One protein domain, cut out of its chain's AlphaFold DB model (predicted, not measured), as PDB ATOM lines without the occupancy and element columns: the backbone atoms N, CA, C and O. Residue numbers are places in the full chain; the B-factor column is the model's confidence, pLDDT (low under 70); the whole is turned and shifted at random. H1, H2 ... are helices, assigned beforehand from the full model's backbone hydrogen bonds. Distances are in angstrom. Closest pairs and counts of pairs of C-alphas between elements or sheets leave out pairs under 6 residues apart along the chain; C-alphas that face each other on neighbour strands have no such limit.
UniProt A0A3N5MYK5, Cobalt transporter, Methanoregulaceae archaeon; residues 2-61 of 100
ATOM      1  N   GLY A   2      -7.974 -61.681  43.488       56.22
ATOM      2  CA  GLY A   2      -8.925 -60.688  42.993       56.22
ATOM      3  C   GLY A   2     -10.361 -61.133  43.244       56.22
ATOM      4  O   GLY A   2     -10.821 -62.074  42.610       56.22
ATOM      5  N   PHE A   3     -11.021 -60.517  44.223       62.34
ATOM      6  CA  PHE A   3     -12.341 -59.879  44.121       62.34
ATOM      7  C   PHE A   3     -13.343 -60.405  43.065       62.34
ATOM      8  O   PHE A   3     -13.999 -59.631  42.369       62.34
ATOM      9  N   ARG A   4     -13.510 -61.730  42.981       73.56
ATOM     10  CA  ARG A   4     -14.351 -62.416  41.981       73.56
ATOM     11  C   ARG A   4     -15.844 -62.080  42.089       73.56
ATOM     12  O   ARG A   4     -16.544 -62.201  41.097       73.56
ATOM     13  N   TYR A   5     -16.290 -61.638  43.266       78.31
ATOM     14  CA  TYR A   5     -17.702 -61.417  43.606       78.31
ATOM     15  C   TYR A   5     -18.014 -59.983  44.041       78.31
ATOM     16  O   TYR A   5     -19.059 -59.714  44.615       78.31
ATOM     17  N   THR A   6     -17.112 -59.034  43.797       83.12
ATOM     18  CA  THR A   6     -17.250 -57.661  44.321       83.12
ATOM     19  C   THR A   6     -18.528 -56.981  43.854       83.12
ATOM     20  O   THR A   6     -19.191 -56.337  44.654       83.12
ATOM     21  N   LEU A   7     -18.903 -57.157  42.584       77.56
ATOM     22  CA  LEU A   7     -20.131 -56.577  42.035       77.56
ATOM     23  C   LEU A   7     -21.387 -57.206  42.645       77.56
ATOM     24  O   LEU A   7     -22.342 -56.497  42.944       77.56
ATOM     25  N   GLU A   8     -21.373 -58.517  42.879       82.06
ATOM     26  CA  GLU A   8     -22.480 -59.236  43.516       82.06
ATOM     27  C   GLU A   8     -22.638 -58.791  44.972       82.06
ATOM     28  O   GLU A   8     -23.734 -58.440  45.398       82.06
ATOM     29  N   VAL A   9     -21.527 -58.709  45.712       88.12
ATOM     30  CA  VAL A   9     -21.501 -58.210  47.092       88.12
ATOM     31  C   VAL A   9     -21.980 -56.760  47.156       88.12
ATOM     32  O   VAL A   9     -22.826 -56.447  47.986       88.12
ATOM     33  N   LEU A  10     -21.513 -55.883  46.262       87.81
ATOM     34  CA  LEU A  10     -21.986 -54.496  46.184       87.81
ATOM     35  C   LEU A  10     -23.482 -54.414  45.861       87.81
ATOM     36  O   LEU A  10     -24.180 -53.598  46.454       87.81
ATOM     37  N   THR A  11     -23.984 -55.273  44.973       83.88
ATOM     38  CA  THR A  11     -25.411 -55.331  44.621       83.88
ATOM     39  C   THR A  11     -26.252 -55.762  45.819       83.88
ATOM     40  O   THR A  11     -27.238 -55.108  46.144       83.88
ATOM     41  N   VAL A  12     -25.840 -56.818  46.526       90.94
ATOM     42  CA  VAL A  12     -26.527 -57.290  47.736       90.94
ATOM     43  C   VAL A  12     -26.492 -56.230  48.835       90.94
ATOM     44  O   VAL A  12     -27.511 -55.999  49.480       90.94
ATOM     45  N   ILE A  13     -25.360 -55.544  49.021       95.44
ATOM     46  CA  ILE A  13     -25.249 -54.429  49.971       95.44
ATOM     47  C   ILE A  13     -26.194 -53.291  49.578       95.44
ATOM     48  O   ILE A  13     -26.895 -52.779  50.442       95.44
ATOM     49  N   ALA A  14     -26.252 -52.912  48.299       92.12
ATOM     50  CA  ALA A  14     -27.129 -51.845  47.826       92.12
ATOM     51  C   ALA A  14     -28.613 -52.188  48.034       92.12
ATOM     52  O   ALA A  14     -29.358 -51.370  48.569       92.12
ATOM     53  N   ILE A  15     -29.028 -53.411  47.684       93.19
ATOM     54  CA  ILE A  15     -30.398 -53.896  47.910       93.19
ATOM     55  C   ILE A  15     -30.704 -53.950  49.411       93.19
ATOM     56  O   ILE A  15     -31.739 -53.452  49.846       93.19
ATOM     57  N   GLY A  16     -29.796 -54.502  50.219       96.75
ATOM     58  CA  GLY A  16     -29.957 -54.587  51.668       96.75
ATOM     59  C   GLY A  16     -30.059 -53.212  52.330       96.75
ATOM     60  O   GLY A  16     -30.936 -53.003  53.164       96.75
ATOM     61  N   ALA A  17     -29.219 -52.258  51.923       96.56
ATOM     62  CA  ALA A  17     -29.272 -50.877  52.392       96.56
ATOM     63  C   ALA A  17     -30.587 -50.198  51.993       96.56
ATOM     64  O   ALA A  17     -31.213 -49.555  52.831       96.56
ATOM     65  N   PHE A  18     -31.044 -50.392  50.751       94.69
ATOM     66  CA  PHE A  18     -32.337 -49.885  50.295       94.69
ATOM     67  C   PHE A  18     -33.490 -50.453  51.130       94.69
ATOM     68  O   PHE A  18     -34.287 -49.683  51.658       94.69
ATOM     69  N   CYS A  19     -33.555 -51.774  51.319       95.06
ATOM     70  CA  CYS A  19     -34.586 -52.407  52.142       95.06
ATOM     71  C   CYS A  19     -34.533 -51.934  53.599       95.06
ATOM     72  O   CYS A  19     -35.576 -51.678  54.191       95.06
ATOM     73  N   ALA A  20     -33.337 -51.790  54.176       95.44
ATOM     74  CA  ALA A  20     -33.171 -51.306  55.543       95.44
ATOM     75  C   ALA A  20     -33.696 -49.872  55.702       95.44
ATOM     76  O   ALA A  20     -34.476 -49.614  56.615       95.44
ATOM     77  N   VAL A  21     -33.327 -48.962  54.792       92.62
ATOM     78  CA  VAL A  21     -33.841 -47.584  54.784       92.62
ATOM     79  C   VAL A  21     -35.352 -47.576  54.564       92.62
ATOM     80  O   VAL A  21     -36.068 -46.917  55.306       92.62
ATOM     81  N   PHE A  22     -35.855 -48.351  53.603       88.94
ATOM     82  CA  PHE A  22     -37.283 -48.437  53.301       88.94
ATOM     83  C   PHE A  22     -38.113 -48.898  54.508       88.94
ATOM     84  O   PHE A  22     -39.122 -48.273  54.839       88.94
ATOM     85  N   LEU A  23     -37.681 -49.965  55.187       91.25
ATOM     86  CA  LEU A  23     -38.360 -50.501  56.368       91.25
ATOM     87  C   LEU A  23     -38.237 -49.560  57.571       91.25
ATOM     88  O   LEU A  23     -39.200 -49.392  58.317       91.25
ATOM     89  N   TYR A  24     -37.078 -48.924  57.753       91.81
ATOM     90  CA  TYR A  24     -36.883 -47.927  58.804       91.81
ATOM     91  C   TYR A  24     -37.835 -46.742  58.617       91.81
ATOM     92  O   TYR A  24     -38.606 -46.431  59.523       91.81
ATOM     93  N   THR A  25     -37.857 -46.139  57.429       87.06
ATOM     94  CA  THR A  25     -38.749 -45.022  57.098       87.06
ATOM     95  C   THR A  25     -40.217 -45.429  57.236       87.06
ATOM     96  O   THR A  25     -40.973 -44.739  57.914       87.06
ATOM     97  N   SER A  26     -40.610 -46.588  56.694       85.06
ATOM     98  CA  SER A  26     -41.993 -47.088  56.786       85.06
ATOM     99  C   SER A  26     -42.451 -47.380  58.218       85.06
ATOM    100  O   SER A  26     -43.641 -47.306  58.499       85.06
ATOM    101  N   SER A  27     -41.537 -47.742  59.122       87.38
ATOM    102  CA  SER A  27     -41.881 -48.050  60.519       87.38
ATOM    103  C   SER A  27     -41.844 -46.838  61.448       87.38
ATOM    104  O   SER A  27     -42.442 -46.891  62.517       87.38
ATOM    105  N   THR A  28     -41.146 -45.763  61.071       87.56
ATOM    106  CA  THR A  28     -40.977 -44.575  61.925       87.56
ATOM    107  C   THR A  28     -41.786 -43.365  61.475       87.56
ATOM    108  O   THR A  28     -42.094 -42.515  62.307       87.56
ATOM    109  N   MET A  29     -42.156 -43.267  60.196       82.06
ATOM    110  CA  MET A  29     -42.978 -42.167  59.689       82.06
ATOM    111  C   MET A  29     -44.449 -42.591  59.608       82.06
ATOM    112  O   MET A  29     -44.907 -43.122  58.598       82.06
ATOM    113  N   GLU A  30     -45.208 -42.335  60.674       72.38
ATOM    114  CA  GLU A  30     -46.668 -42.465  60.644       72.38
ATOM    115  C   GLU A  30     -47.273 -41.362  59.757       72.38
ATOM    116  O   GLU A  30     -46.963 -40.182  59.913       72.38
ATOM    117  N   GLY A  31     -48.123 -41.747  58.799       67.31
ATOM    118  CA  GLY A  31     -48.788 -40.812  57.880       67.31
ATOM    119  C   GLY A  31     -47.954 -40.365  56.673       67.31
ATOM    120  O   GLY A  31     -48.406 -39.513  55.912       67.31
ATOM    121  N   ALA A  32     -46.763 -40.934  56.463       66.31
ATOM    122  CA  ALA A  32     -46.009 -40.732  55.230       66.31
ATOM    123  C   ALA A  32     -46.597 -41.586  54.104       66.31
ATOM    124  O   ALA A  32     -46.205 -42.733  53.891       66.31
ATOM    125  N   GLU A  33     -47.573 -41.025  53.400       67.88
ATOM    126  CA  GLU A  33     -48.097 -41.627  52.184       67.88
ATOM    127  C   GLU A  33     -47.013 -41.597  51.098       67.88
ATOM    128  O   GLU A  33     -46.347 -40.577  50.891       67.88
ATOM    129  N   PHE A  34     -46.810 -42.722  50.406       71.75
ATOM    130  CA  PHE A  34     -45.946 -42.783  49.226       71.75
ATOM    131  C   PHE A  34     -46.652 -42.095  48.056       71.75
ATOM    132  O   PHE A  34     -47.142 -42.739  47.131       71.75
ATOM    133  N   ALA A  35     -46.733 -40.774  48.142       77.56
ATOM    134  CA  ALA A  35     -47.333 -39.935  47.129       77.56
ATOM    135  C   ALA A  35     -46.391 -39.799  45.926       77.56
ATOM    136  O   ALA A  35     -45.164 -39.724  46.065       77.56
ATOM    137  N   GLY A  36     -46.978 -39.767  44.730       79.25
ATOM    138  CA  GLY A  36     -46.243 -39.486  43.505       79.25
ATOM    139  C   GLY A  36     -45.637 -38.082  43.527       79.25
ATOM    140  O   GLY A  36     -46.105 -37.194  44.243       79.25
ATOM    141  N   SER A  37     -44.604 -37.867  42.708       83.44
ATOM    142  CA  SER A  37     -43.992 -36.539  42.546       83.44
ATOM    143  C   SER A  37     -45.025 -35.477  42.175       83.44
ATOM    144  O   SER A  37     -44.916 -34.341  42.631       83.44
ATOM    145  N   ASP A  38     -46.018 -35.854  41.371       83.12
ATOM    146  CA  ASP A  38     -47.055 -34.943  40.903       83.12
ATOM    147  C   ASP A  38     -47.904 -34.461  42.078       83.12
ATOM    148  O   ASP A  38     -47.938 -33.261  42.311       83.12
ATOM    149  N   THR A  39     -48.435 -35.376  42.900       85.12
ATOM    150  CA  THR A  39     -49.201 -35.069  44.123       85.12
ATOM    151  C   THR A  39     -48.413 -34.217  45.120       85.12
ATOM    152  O   THR A  39     -48.921 -33.247  45.676       85.12
ATOM    153  N   VAL A  40     -47.138 -34.546  45.355       89.00
ATOM    154  CA  VAL A  40     -46.294 -33.764  46.277       89.00
ATOM    155  C   VAL A  40     -46.058 -32.351  45.731       89.00
ATOM    156  O   VAL A  40     -46.099 -31.372  46.480       89.00
ATOM    157  N   GLY A  41     -45.814 -32.236  44.425       88.31
ATOM    158  CA  GLY A  41     -45.586 -30.964  43.751       88.31
ATOM    159  C   GLY A  41     -46.830 -30.078  43.732       88.31
ATOM    160  O   GLY A  41     -46.757 -28.916  44.138       88.31
ATOM    161  N   SER A  42     -47.969 -30.622  43.303       89.06
ATOM    162  CA  SER A  42     -49.250 -29.914  43.258       89.06
ATOM    163  C   SER A  42     -49.694 -29.491  44.655       89.06
ATOM    164  O   SER A  42     -50.016 -28.318  44.850       89.06
ATOM    165  N   GLY A  43     -49.585 -30.368  45.655       90.19
ATOM    166  CA  GLY A  43     -49.900 -30.034  47.042       90.19
ATOM    167  C   GLY A  43     -49.051 -28.879  47.589       90.19
ATOM    168  O   GLY A  43     -49.564 -27.979  48.260       90.19
ATOM    169  N   LEU A  44     -47.752 -28.830  47.274       90.88
ATOM    170  CA  LEU A  44     -46.896 -27.722  47.707       90.88
ATOM    171  C   LEU A  44     -47.259 -26.405  47.006       90.88
ATOM    172  O   LEU A  44     -47.332 -25.360  47.655       90.88
ATOM    173  N   ILE A  45     -47.516 -26.441  45.697       91.12
ATOM    174  CA  ILE A  45     -47.940 -25.256  44.939       91.12
ATOM    175  C   ILE A  45     -49.284 -24.745  45.470       91.12
ATOM    176  O   ILE A  45     -49.443 -23.532  45.632       91.12
ATOM    177  N   ALA A  46     -50.221 -25.635  45.799       93.31
ATOM    178  CA  ALA A  46     -51.517 -25.273  46.365       93.31
ATOM    179  C   ALA A  46     -51.356 -24.528  47.696       93.31
ATOM    180  O   ALA A  46     -51.897 -23.436  47.876       93.31
ATOM    181  N   ASN A  47     -50.514 -25.059  48.590       93.25
ATOM    182  CA  ASN A  47     -50.202 -24.431  49.874       93.25
ATOM    183  C   ASN A  47     -49.547 -23.046  49.726       93.25
ATOM    184  O   ASN A  47     -49.831 -22.146  50.513       93.25
ATOM    185  N   LEU A  48     -48.673 -22.862  48.732       94.50
ATOM    186  CA  LEU A  48     -47.951 -21.601  48.526       94.50
ATOM    187  C   LEU A  48     -48.784 -20.532  47.811       94.50
ATOM    188  O   LEU A  48     -48.635 -19.344  48.091       94.50
ATOM    189  N   SER A  49     -49.624 -20.940  46.862       92.62
ATOM    190  CA  SER A  49     -50.388 -20.028  46.004       92.62
ATOM    191  C   SER A  49     -51.800 -19.741  46.517       92.62
ATOM    192  O   SER A  49     -52.417 -18.771  46.079       92.62
ATOM    193  N   GLY A  50     -52.324 -20.572  47.425       91.81
ATOM    194  CA  GLY A  50     -53.726 -20.537  47.844       91.81
ATOM    195  C   GLY A  50     -54.701 -21.027  46.766       91.81
ATOM    196  O   GLY A  50     -55.911 -20.884  46.927       91.81
ATOM    197  N   ILE A  51     -54.190 -21.579  45.662       91.31
ATOM    198  CA  ILE A  51     -54.988 -22.175  44.590       91.31
ATOM    199  C   ILE A  51     -55.302 -23.623  44.988       91.31
ATOM    200  O   ILE A  51     -54.390 -24.335  45.404       91.31
ATOM    201  N   PRO A  52     -56.556 -24.092  44.864       90.38
ATOM    202  CA  PRO A  52     -56.886 -25.494  45.106       90.38
ATOM    203  C   PRO A  52     -56.066 -26.428  44.209       90.38
ATOM    204  O   PRO A  52     -55.870 -26.130  43.031       90.38
ATOM    205  N   GLU A  53     -55.623 -27.562  44.748       87.12
ATOM    206  CA  GLU A  53     -54.742 -28.508  44.049       87.12
ATOM    207  C   GLU A  53     -55.339 -29.026  42.731       87.12
ATOM    208  O   GLU A  53     -54.654 -29.092  41.718       87.12
ATOM    209  N   GLU A  54     -56.648 -29.267  42.715       86.44
ATOM    210  CA  GLU A  54     -57.454 -29.631  41.539       86.44
ATOM    211  C   GLU A  54     -57.390 -28.626  40.374       86.44
ATOM    212  O   GLU A  54     -57.671 -28.974  39.230       86.44
ATOM    213  N   ASN A  55     -57.005 -27.377  40.651       87.75
ATOM    214  CA  ASN A  55     -56.844 -26.333  39.641       87.75
ATOM    215  C   ASN A  55     -55.389 -26.176  39.179       87.75
ATOM    216  O   ASN A  55     -55.101 -25.318  38.341       87.75
ATOM    217  N   ILE A  56     -54.465 -26.977  39.713       86.75
ATOM    218  CA  ILE A  56     -53.057 -26.963  39.332       86.75
ATOM    219  C   ILE A  56     -52.872 -27.921  38.171       86.75
ATOM    220  O   ILE A  56     -53.054 -29.127  38.291       86.75
ATOM    221  N   GLN A  57     -52.495 -27.359  37.030       84.38
ATOM    222  CA  GLN A  57     -52.252 -28.113  35.811       84.38
ATOM    223  C   GLN A  57     -50.787 -27.968  35.388       84.38
ATOM    224  O   GLN A  57     -50.170 -26.926  35.648       84.38
ATOM    225  N   PRO A  58     -50.220 -28.980  34.714       83.25
ATOM    226  CA  PRO A  58     -48.895 -28.884  34.123       83.25
ATOM    227  C   PRO A  58     -48.783 -27.680  33.181       83.25
ATOM    228  O   PRO A  58     -49.696 -27.379  32.412       83.25
ATOM    229  N   LEU A  59     -47.624 -27.018  33.186       84.38
ATOM    230  CA  LEU A  59     -47.354 -25.872  32.307       84.38
ATOM    231  C   LEU A  59     -47.380 -26.259  30.816       84.38
ATOM    232  O   LEU A  59     -47.654 -25.431  29.949       84.38
ATOM    233  N   ILE A  60     -47.064 -27.522  30.527       86.69
ATOM    234  CA  ILE A  60     -47.087 -28.120  29.194       86.69
ATOM    235  C   ILE A  60     -48.180 -29.189  29.208       86.69
ATOM    236  O   ILE A  60     -48.102 -30.071  30.060       86.69
ATOM    237  N   PRO A  61     -49.155 -29.162  28.282       85.31
ATOM    238  CA  PRO A  61     -50.170 -30.204  28.194       85.31
ATOM    239  C   PRO A  61     -49.529 -31.591  28.088       85.31
ATOM    240  O   PRO A  61     -48.793 -31.872  27.137       85.31
TER     241      PRO A  61
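This is residues 2 to 61 of the 100 residues of the protein "Cobalt transporter" of Methanoregulaceae archaeon (UniProt A0A3N5MYK5). One long helix, H1, makes an arm; a short link of bare chain joins it to a small head, where residues 50 to 56 fold back beside the shorter helix H2. The 60 printed residues include two named helices, H1 then H2, and no named strand: the class is all helix. The whole is extended, with a radius of gyration of the C-alphas of 19.3 A, and flat, spanning 59 by 32 by 14 A.

H1, residues 6 to 28, stands free over residues 6 to 25. H2, residues 37 to 49, is apart from H1. In both helices every O i to N i+4 pair is within hydrogen-bond range.

H1 runs 32.3 A from C-alpha 6 at (-17.250, -57.661, 44.321) to C-alpha 28. H2 runs 18.0 A and ends at C-alpha 49 at (-50.388, -20.028, 46.004).

The C-alphas farthest apart, those of Gly 2 and Gly 50, are 60.4 A apart. The printed part has no cut. The link from H1 to H2, 8 residues, is short. Residues 2 to 3 and 31 to 33 have pLDDT under 70.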